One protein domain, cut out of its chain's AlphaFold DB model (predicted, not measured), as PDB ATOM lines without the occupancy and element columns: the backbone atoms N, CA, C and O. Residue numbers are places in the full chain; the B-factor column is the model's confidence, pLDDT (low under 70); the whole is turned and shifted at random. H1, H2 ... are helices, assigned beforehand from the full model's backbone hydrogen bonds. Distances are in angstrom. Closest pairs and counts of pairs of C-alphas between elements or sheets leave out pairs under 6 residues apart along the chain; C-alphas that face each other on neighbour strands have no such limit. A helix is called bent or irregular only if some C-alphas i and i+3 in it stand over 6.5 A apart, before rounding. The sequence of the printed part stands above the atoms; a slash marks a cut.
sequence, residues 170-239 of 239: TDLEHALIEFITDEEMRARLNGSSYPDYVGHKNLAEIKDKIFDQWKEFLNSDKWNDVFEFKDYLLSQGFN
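Overview. This is residues 170 to 239 of the 239 residues of an uncharacterized protein of candidate division WWE3 bacterium CG_4_10_14_0_2_um_filter_41_14 (UniProt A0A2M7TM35). The long helix H1 is crossed near its beginning by H2a, first arm of the bent helix H2; H3 lies beside the second arm, H2b, and residues 191 to 200 fold back from H1's far end. The 70 printed residues include three named helices, H1, H2, H3, and no named strand: all helix. The whole is compact, radius of gyration of the C-alphas 11.8 A, and flat, 33 by 29 by 16 A.

Arrangement. H1, residues 171 to 190, touches H2a, residues 201 to 209, with residues 171 to 175 alone, about perpendicular at 89 degrees; the closest C-alphas, of Ala 175 and Lys 207, are 6.0 A apart. H2, residues 201 to 219, was assigned as one helix by its hydrogen bonds, but is bent: C-alphas 209 and 212 are 7.6 A apart. H2a is irregular, C-alphas 202 and 205 being 7.2 A apart. H2b, residues 212 to 219, and H3, residues 226 to 235, are close but not clearly touching, closest C-alphas Phe 217 and Phe 229, 7.1 A. O i to N i+4 pairs are all within hydrogen-bond range in H2b and H3, 13 of 16 in H1, 3 of 5 in H2a.

Along the chain. H1 spans 26.2 A from C-alpha 171 at (111.594, 104.255, 118.320). H2a spans 14.0 A, H2b 10.7 A, and H3 14.1 A to C-alpha 235 at (125.151, 111.185, 118.919).

Size, cuts and confidence. The C-alphas farthest apart, of Asn 190 and Ser 235, are 34.2 A apart. The printed part has no cut, both links are short, and residues 193 to 199 are under pLDDT 70.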
ATOM      1  N   THR A 170     111.136 107.129 114.356       94.75
ATOM      2  CA  THR A 170     112.013 106.153 115.020       94.75
ATOM      3  C   THR A 170     111.490 105.796 116.410       94.75
ATOM      4  O   THR A 170     110.696 106.539 116.991       94.75
ATOM      5  N   ASP A 171     111.953 104.671 116.960       95.00
ATOM      6  CA  ASP A 171     111.594 104.255 118.320       95.00
ATOM      7  C   ASP A 171     112.076 105.283 119.354       95.00
ATOM      8  O   ASP A 171     111.352 105.572 120.306       95.00
ATOM      9  N   LEU A 172     113.253 105.898 119.150       96.31
ATOM     10  CA  LEU A 172     113.728 107.001 119.991       96.31
ATOM     11  C   LEU A 172     112.757 108.184 119.983       96.31
ATOM     12  O   LEU A 172     112.410 108.721 121.032       96.31
ATOM     13  N   GLU A 173     112.333 108.609 118.798       96.88
ATOM     14  CA  GLU A 173     111.444 109.755 118.646       96.88
ATOM     15  C   GLU A 173     110.064 109.478 119.249       96.88
ATOM     16  O   GLU A 173     109.528 110.327 119.962       96.88
ATOM     17  N   HIS A 174     109.531 108.268 119.066       96.19
ATOM     18  CA  HIS A 174     108.278 107.863 119.705       96.19
ATOM     19  C   HIS A 174     108.422 107.769 121.230       96.19
ATOM     20  O   HIS A 174     107.547 108.227 121.961       96.19
ATOM     21  N   ALA A 175     109.549 107.265 121.737       96.00
ATOM     22  CA  ALA A 175     109.825 107.237 123.171       96.00
ATOM     23  C   ALA A 175     109.874 108.647 123.782       96.00
ATOM     24  O   ALA A 175     109.350 108.852 124.876       96.00
ATOM     25  N   LEU A 176     110.455 109.625 123.076       97.56
ATOM     26  CA  LEU A 176     110.449 111.026 123.506       97.56
ATOM     27  C   LEU A 176     109.034 111.612 123.523       97.56
ATOM     28  O   LEU A 176     108.690 112.291 124.488       97.56
ATOM     29  N   ILE A 177     108.205 111.319 122.513       97.50
ATOM     30  CA  ILE A 177     106.785 111.706 122.523       97.50
ATOM     31  C   ILE A 177     106.106 111.159 123.784       97.50
ATOM     32  O   ILE A 177     105.541 111.939 124.544       97.50
ATOM     33  N   GLU A 178     106.220 109.855 124.061       95.69
ATOM     34  CA  GLU A 178     105.586 109.242 125.238       95.69
ATOM     35  C   GLU A 178     106.095 109.811 126.567       95.69
ATOM     36  O   GLU A 178     105.312 109.992 127.496       95.69
ATOM     37  N   PHE A 179     107.391 110.117 126.673       95.38
ATOM     38  CA  PHE A 179     107.926 110.781 127.860       95.38
ATOM     39  C   PHE A 179     107.291 112.156 128.076       95.38
ATOM     40  O   PHE A 179     106.914 112.494 129.199       95.38
ATOM     41  N   ILE A 180     107.142 112.941 127.008       96.56
ATOM     42  CA  ILE A 180     106.530 114.269 127.069       96.56
ATOM     43  C   ILE A 180     105.046 114.169 127.444       96.56
ATOM     44  O   ILE A 180     104.585 114.944 128.288       96.56
ATOM     45  N   THR A 181     104.298 113.258 126.816       95.94
ATOM     46  CA  THR A 181     102.830 113.208 126.898       95.94
ATOM     47  C   THR A 181     102.338 112.177 127.903       95.94
ATOM     48  O   THR A 181     101.825 112.534 128.967       95.94
ATOM     49  N   ASP A 182     102.498 110.901 127.577       93.12
ATOM     50  CA  ASP A 182     101.877 109.769 128.265       93.12
ATOM     51  C   ASP A 182     102.369 109.654 129.717       93.12
ATOM     52  O   ASP A 182     101.647 109.158 130.587       93.12
ATOM     53  N   GLU A 183     103.570 110.172 129.992       91.69
ATOM     54  CA  GLU A 183     104.162 110.232 131.326       91.69
ATOM     55  C   GLU A 183     104.092 111.633 131.953       91.69
ATOM     56  O   GLU A 183     103.291 111.853 132.864       91.69
ATOM     57  N   GLU A 184     104.909 112.592 131.502       92.94
ATOM     58  CA  GLU A 184     105.044 113.894 132.172       92.94
ATOM     59  C   GLU A 184     103.756 114.727 132.134       92.94
ATOM     60  O   GLU A 184     103.302 115.217 133.172       92.94
ATOM     61  N   MET A 185     103.147 114.905 130.957       94.88
ATOM     62  CA  MET A 185     101.920 115.698 130.830       94.88
ATOM     63  C   MET A 185     100.766 115.049 131.593       94.88
ATOM     64  O   MET A 185     100.082 115.731 132.358       94.88
ATOM     65  N   ARG A 186     100.582 113.731 131.455       93.50
ATOM     66  CA  ARG A 186      99.582 112.986 132.227       93.50
ATOM     67  C   ARG A 186      99.771 113.180 133.731       93.50
ATOM     68  O   ARG A 186      98.791 113.451 134.425       93.50
ATOM     69  N   ALA A 187     101.004 113.073 134.231       90.75
ATOM     70  CA  ALA A 187     101.303 113.268 135.647       90.75
ATOM     71  C   ALA A 187     100.980 114.693 136.114       90.75
ATOM     72  O   ALA A 187     100.375 114.873 137.172       90.75
ATOM     73  N   ARG A 188     101.311 115.705 135.305       91.75
ATOM     74  CA  ARG A 188     101.013 117.117 135.593       91.75
ATOM     75  C   ARG A 188      99.517 117.403 135.646       91.75
ATOM     76  O   ARG A 188      99.075 118.086 136.565       91.75
ATOM     77  N   LEU A 189      98.749 116.874 134.695       93.38
ATOM     78  CA  LEU A 189      97.303 117.098 134.624       93.38
ATOM     79  C   LEU A 189      96.534 116.358 135.723       93.38
ATOM     80  O   LEU A 189      95.531 116.863 136.220       93.38
ATOM     81  N   ASN A 190      97.005 115.174 136.121       90.62
ATOM     82  CA  ASN A 190      96.269 114.295 137.034       90.62
ATOM     83  C   ASN A 190      96.819 114.247 138.462       90.62
ATOM     84  O   ASN A 190      96.232 113.583 139.314       90.62
ATOM     85  N   GLY A 191      97.938 114.921 138.740       84.88
ATOM     86  CA  GLY A 191      98.581 114.894 140.055       84.88
ATOM     87  C   GLY A 191      99.048 113.496 140.479       84.88
ATOM     88  O   GLY A 191      99.144 113.219 141.675       84.88
ATOM     89  N   SER A 192      99.294 112.599 139.520       78.06
ATOM     90  CA  SER A 192      99.750 111.230 139.773       78.06
ATOM     91  C   SER A 192     101.266 111.166 139.968       78.06
ATOM     92  O   SER A 192     102.007 112.008 139.458       78.06
ATOM     93  N   SER A 193     101.751 110.150 140.687       68.44
ATOM     94  CA  SER A 193     103.189 109.907 140.829       68.44
ATOM     95  C   SER A 193     103.823 109.502 139.498       68.44
ATOM     96  O   SER A 193     103.300 108.661 138.772       68.44
ATOM     97  N   TYR A 194     104.978 110.093 139.207       60.75
ATOM     98  CA  TYR A 194     105.824 109.739 138.074       60.75
ATOM     99  C   TYR A 194     106.740 108.556 138.444       60.75
ATOM    100  O   TYR A 194     107.410 108.649 139.480       60.75
ATOM    101  N   PRO A 195     106.865 107.485 137.636       54.12
ATOM    102  CA  PRO A 195     106.041 107.074 136.496       54.12
ATOM    103  C   PRO A 195     105.103 105.889 136.838       54.12
ATOM    104  O   PRO A 195     105.570 104.814 137.210       54.12
ATOM    105  N   ASP A 196     103.789 106.041 136.625       56.00
ATOM    106  CA  ASP A 196     102.862 104.908 136.449       56.00
ATOM    107  C   ASP A 196     102.717 104.640 134.943       56.00
ATOM    108  O   ASP A 196     101.893 105.258 134.264       56.00
ATOM    109  N   TYR A 197     103.570 103.756 134.417       55.91
ATOM    110  CA  TYR A 197     103.730 103.472 132.986       55.91
ATOM    111  C   TYR A 197     102.399 103.256 132.242       55.91
ATOM    112  O   TYR A 197     101.652 102.315 132.522       55.91
ATOM    113  N   VAL A 198     102.159 104.094 131.232       61.72
ATOM    114  CA  VAL A 198     101.193 103.892 130.146       61.72
ATOM    115  C   VAL A 198     101.946 104.232 128.859       61.72
ATOM    116  O   VAL A 198     102.539 105.301 128.774       61.72
ATOM    117  N   GLY A 199     102.022 103.295 127.911       68.50
ATOM    118  CA  GLY A 199     102.792 103.461 126.673       68.50
ATOM    119  C   GLY A 199     103.004 102.149 125.912       68.50
ATOM    120  O   GLY A 199     102.535 101.077 126.321       68.50
ATOM    121  N   HIS A 200     103.710 102.222 124.787       78.31
ATOM    122  CA  HIS A 200     103.979 101.083 123.918       78.31
ATOM    123  C   HIS A 200     105.024 100.144 124.529       78.31
ATOM    124  O   HIS A 200     106.182 100.507 124.742       78.31
ATOM    125  N   LYS A 201     104.644  98.877 124.751       83.25
ATOM    126  CA  LYS A 201     105.523  97.863 125.371       83.25
ATOM    127  C   LYS A 201     106.845  97.653 124.627       83.25
ATOM    128  O   LYS A 201     107.840  97.320 125.260       83.25
ATOM    129  N   ASN A 202     106.867  97.833 123.306       83.50
ATOM    130  CA  ASN A 202     108.086  97.726 122.498       83.50
ATOM    131  C   ASN A 202     109.077  98.876 122.735       83.50
ATOM    132  O   ASN A 202     110.248  98.706 122.423       83.50
ATOM    133  N   LEU A 203     108.646  99.997 123.322       90.19
ATOM    134  CA  LEU A 203     109.514 101.133 123.641       90.19
ATOM    135  C   LEU A 203     110.130 101.046 125.045       90.19
ATOM    136  O   LEU A 203     110.972 101.870 125.390       90.19
ATOM    137  N   ALA A 204     109.758 100.047 125.855       88.31
ATOM    138  CA  ALA A 204     110.242  99.927 127.232       88.31
ATOM    139  C   ALA A 204     111.780  99.907 127.315       88.31
ATOM    140  O   ALA A 204     112.361 100.633 128.114       88.31
ATOM    141  N   GLU A 205     112.448  99.153 126.435       91.31
ATOM    142  CA  GLU A 205     113.911  99.036 126.460       91.31
ATOM    143  C   GLU A 205     114.617 100.369 126.170       91.31
ATOM    144  O   GLU A 205     115.587 100.714 126.846       91.31
ATOM    145  N   ILE A 206     114.161 101.125 125.164       93.56
ATOM    146  CA  ILE A 206     114.780 102.413 124.838       93.56
ATOM    147  C   ILE A 206     114.468 103.462 125.904       93.56
ATOM    148  O   ILE A 206     115.366 104.213 126.284       93.56
ATOM    149  N   LYS A 207     113.246 103.463 126.448       92.38
ATOM    150  CA  LYS A 207     112.843 104.367 127.529       92.38
ATOM    151  C   LYS A 207     113.689 104.142 128.777       92.38
ATOM    152  O   LYS A 207     114.250 105.105 129.289       92.38
ATOM    153  N   ASP A 208     113.889 102.890 129.187       91.69
ATOM    154  CA  ASP A 208     114.765 102.543 130.313       91.69
ATOM    155  C   ASP A 208     116.206 103.027 130.084       91.69
ATOM    156  O   ASP A 208     116.838 103.570 130.990       91.69
ATOM    157  N   LYS A 209     116.725 102.870 128.858       94.50
ATOM    158  CA  LYS A 209     118.092 103.279 128.498       94.50
ATOM    159  C   LYS A 209     118.321 104.789 128.545       94.50
ATOM    160  O   LYS A 209     119.438 105.195 128.860       94.50
ATOM    161  N   ILE A 210     117.314 105.596 128.202       95.50
ATOM    162  CA  ILE A 210     117.440 107.064 128.126       95.50
ATOM    163  C   ILE A 210     116.836 107.788 129.339       95.50
ATOM    164  O   ILE A 210     116.895 109.015 129.408       95.50
ATOM    165  N   PHE A 211     116.253 107.059 130.298       93.50
ATOM    166  CA  PHE A 211     115.496 107.638 131.410       93.50
ATOM    167  C   PHE A 211     116.319 108.590 132.287       93.50
ATOM    168  O   PHE A 211     115.830 109.637 132.713       93.50
ATOM    169  N   ASP A 212     117.580 108.253 132.566       94.25
ATOM    170  CA  ASP A 212     118.457 109.113 133.365       94.25
ATOM    171  C   ASP A 212     118.794 110.418 132.634       94.25
ATOM    172  O   ASP A 212     118.766 111.490 133.239       94.25
ATOM    173  N   GLN A 213     119.027 110.343 131.324       96.56
ATOM    174  CA  GLN A 213     119.274 111.497 130.466       96.56
ATOM    175  C   GLN A 213     118.016 112.356 130.319       96.56
ATOM    176  O   GLN A 213     118.113 113.578 130.336       96.56
ATOM    177  N   TRP A 214     116.833 111.740 130.239       95.88
ATOM    178  CA  TRP A 214     115.556 112.454 130.242       95.88
ATOM    179  C   TRP A 214     115.353 113.243 131.542       95.88
ATOM    180  O   TRP A 214     115.030 114.430 131.514       95.88
ATOM    181  N   LYS A 215     115.642 112.636 132.700       94.06
ATOM    182  CA  LYS A 215     115.622 113.349 133.988       94.06
ATOM    183  C   LYS A 215     116.645 114.486 134.035       94.06
ATOM    184  O   LYS A 215     116.344 115.530 134.607       94.06
ATOM    185  N   GLU A 216     117.838 114.307 133.469       95.69
ATOM    186  CA  GLU A 216     118.837 115.382 133.357       95.69
ATOM    187  C   GLU A 216     118.314 116.532 132.484       95.69
ATOM    188  O   GLU A 216     118.420 117.692 132.884       95.69
ATOM    189  N   PHE A 217     117.692 116.222 131.342       96.75
ATOM    190  CA  PHE A 217     117.062 117.203 130.455       96.75
ATOM    191  C   PHE A 217     115.992 118.022 131.184       96.75
ATOM    192  O   PHE A 217     116.005 119.249 131.140       96.75
ATOM    193  N   LEU A 218     115.117 117.372 131.956       93.62
ATOM    194  CA  LEU A 218     114.072 118.074 132.702       93.62
ATOM    195  C   LEU A 218     114.604 118.963 133.838       93.62
ATOM    196  O   LEU A 218     113.909 119.894 134.248       93.62
ATOM    197  N   ASN A 219     115.805 118.707 134.361       93.38
ATOM    198  CA  ASN A 219     116.325 119.365 135.565       93.38
ATOM    199  C   ASN A 219     117.545 120.268 135.329       93.38
ATOM    200  O   ASN A 219     118.068 120.828 136.294       93.38
ATOM    201  N   SER A 220     118.017 120.414 134.091       92.69
ATOM    202  CA  SER A 220     119.202 121.215 133.769       92.69
ATOM    203  C   SER A 220     118.980 122.126 132.565       92.69
ATOM    204  O   SER A 220     118.156 121.834 131.708       92.69
ATOM    205  N   ASP A 221     119.777 123.192 132.474       91.44
ATOM    206  CA  ASP A 221     119.791 124.122 131.333       91.44
ATOM    207  C   ASP A 221     120.840 123.713 130.279       91.44
ATOM    208  O   ASP A 221     121.406 124.545 129.573       91.44
ATOM    209  N   LYS A 222     121.193 122.420 130.232       94.69
ATOM    210  CA  LYS A 222     122.243 121.896 129.346       94.69
ATOM    211  C   LYS A 222     121.824 121.887 127.876       94.69
ATOM    212  O   LYS A 222     122.692 121.996 127.016       94.69
ATOM    213  N   TRP A 223     120.528 121.746 127.618       96.38
ATOM    214  CA  TRP A 223     119.919 121.778 126.292       96.38
ATOM    215  C   TRP A 223     118.868 122.881 126.259       96.38
ATOM    216  O   TRP A 223     118.156 123.076 127.243       96.38
ATOM    217  N   ASN A 224     118.767 123.588 125.137       94.38
ATOM    218  CA  ASN A 224     117.788 124.665 124.981       94.38
ATOM    219  C   ASN A 224     116.374 124.126 124.724       94.38
ATOM    220  O   ASN A 224     115.395 124.750 125.127       94.38
ATOM    221  N   ASP A 225     116.273 122.982 124.046       97.25
ATOM    222  CA  ASP A 225     115.013 122.338 123.685       97.25
ATOM    223  C   ASP A 225     115.175 120.817 123.520       97.25
ATOM    224  O   ASP A 225     116.276 120.254 123.562       97.25
ATOM    225  N   VAL A 226     114.046 120.131 123.343       97.75
ATOM    226  CA  VAL A 226     114.010 118.676 123.176       97.75
ATOM    227  C   VAL A 226     114.645 118.185 121.871       97.75
ATOM    228  O   VAL A 226     115.046 117.024 121.794       97.75
ATOM    229  N   PHE A 227     114.772 119.026 120.843       97.81
ATOM    230  CA  PHE A 227     115.404 118.635 119.582       97.81
ATOM    231  C   PHE A 227     116.925 118.608 119.727       97.81
ATOM    232  O   PHE A 227     117.556 117.656 119.275       97.81
ATOM    233  N   GLU A 228     117.505 119.566 120.452       97.81
ATOM    234  CA  GLU A 228     118.916 119.530 120.843       97.81
ATOM    235  C   GLU A 228     119.215 118.306 121.728       97.81
ATOM    236  O   GLU A 228     120.223 117.616 121.542       97.81
ATOM    237  N   PHE A 229     118.309 117.984 122.658       98.06
ATOM    238  CA  PHE A 229     118.407 116.771 123.472       98.06
ATOM    239  C   PHE A 229     118.330 115.490 122.626       98.06
ATOM    240  O   PHE A 229     119.141 114.576 122.805       98.06
ATOM    241  N   LYS A 230     117.404 115.429 121.663       97.62
ATOM    242  CA  LYS A 230     117.289 114.317 120.711       97.62
ATOM    243  C   LYS A 230     118.581 114.124 119.920       97.62
ATOM    244  O   LYS A 230     119.083 113.003 119.844       97.62
ATOM    245  N   ASP A 231     119.139 115.195 119.365       97.38
ATOM    246  CA  ASP A 231     120.376 115.142 118.581       97.38
ATOM    247  C   ASP A 231     121.561 114.670 119.435       97.38
ATOM    248  O   ASP A 231     122.394 113.875 118.983       97.38
ATOM    249  N   TYR A 232     121.597 115.073 120.709       97.62
ATOM    250  CA  TYR A 232     122.535 114.514 121.673       97.62
ATOM    251  C   TYR A 232     122.346 112.999 121.839       97.62
ATOM    252  O   TYR A 232     123.329 112.268 121.719       97.62
ATOM    253  N   LEU A 233     121.127 112.496 122.058       97.56
ATOM    254  CA  LEU A 233     120.883 111.053 122.199       97.56
ATOM    255  C   LEU A 233     121.291 110.271 120.938       97.56
ATOM    256  O   LEU A 233     121.965 109.243 121.045       97.56
ATOM    257  N   LEU A 234     120.987 110.795 119.749       96.19
ATOM    258  CA  LEU A 234     121.436 110.211 118.481       96.19
ATOM    259  C   LEU A 234     122.971 110.139 118.408       96.19
ATOM    260  O   LEU A 234     123.530 109.115 118.016       96.19
ATOM    261  N   SER A 235     123.679 111.181 118.862       96.38
ATOM    262  CA  SER A 235     125.151 111.185 118.919       96.38
ATOM    263  C   SER A 235     125.737 110.137 119.876       96.38
ATOM    264  O   SER A 235     126.880 109.716 119.702       96.38
ATOM    265  N   GLN A 236     124.955 109.701 120.871       95.19
ATOM    266  CA  GLN A 236     125.314 108.627 121.803       95.19
ATOM    267  C   GLN A 236     124.957 107.228 121.269       95.19
ATOM    268  O   GLN A 236     125.272 106.229 121.916       95.19
ATOM    269  N   GLY A 237     124.341 107.134 120.085       93.19
ATOM    270  CA  GLY A 237     124.003 105.872 119.428       93.19
ATOM    271  C   GLY A 237     122.640 105.286 119.804       93.19
ATOM    272  O   GLY A 237     122.390 104.118 119.494       93.19
ATOM    273  N   PHE A 238     121.759 106.058 120.447       91.12
ATOM    274  CA  PHE A 238     120.350 105.678 120.595       91.12
ATOM    275  C   PHE A 238     119.640 105.857 119.245       91.12
ATOM    276  O   PHE A 238     119.829 106.887 118.608       91.12
ATOM    277  N   ASN A 239     118.859 104.867 118.797       83.31
ATOM    278  CA  ASN A 239     118.075 104.914 117.552       83.31
ATOM    279  C   ASN A 239     116.637 104.479 117.826       83.31
ATOM    280  O   ASN A 239     116.502 103.508 118.602       83.31
TER     281      ASN A 239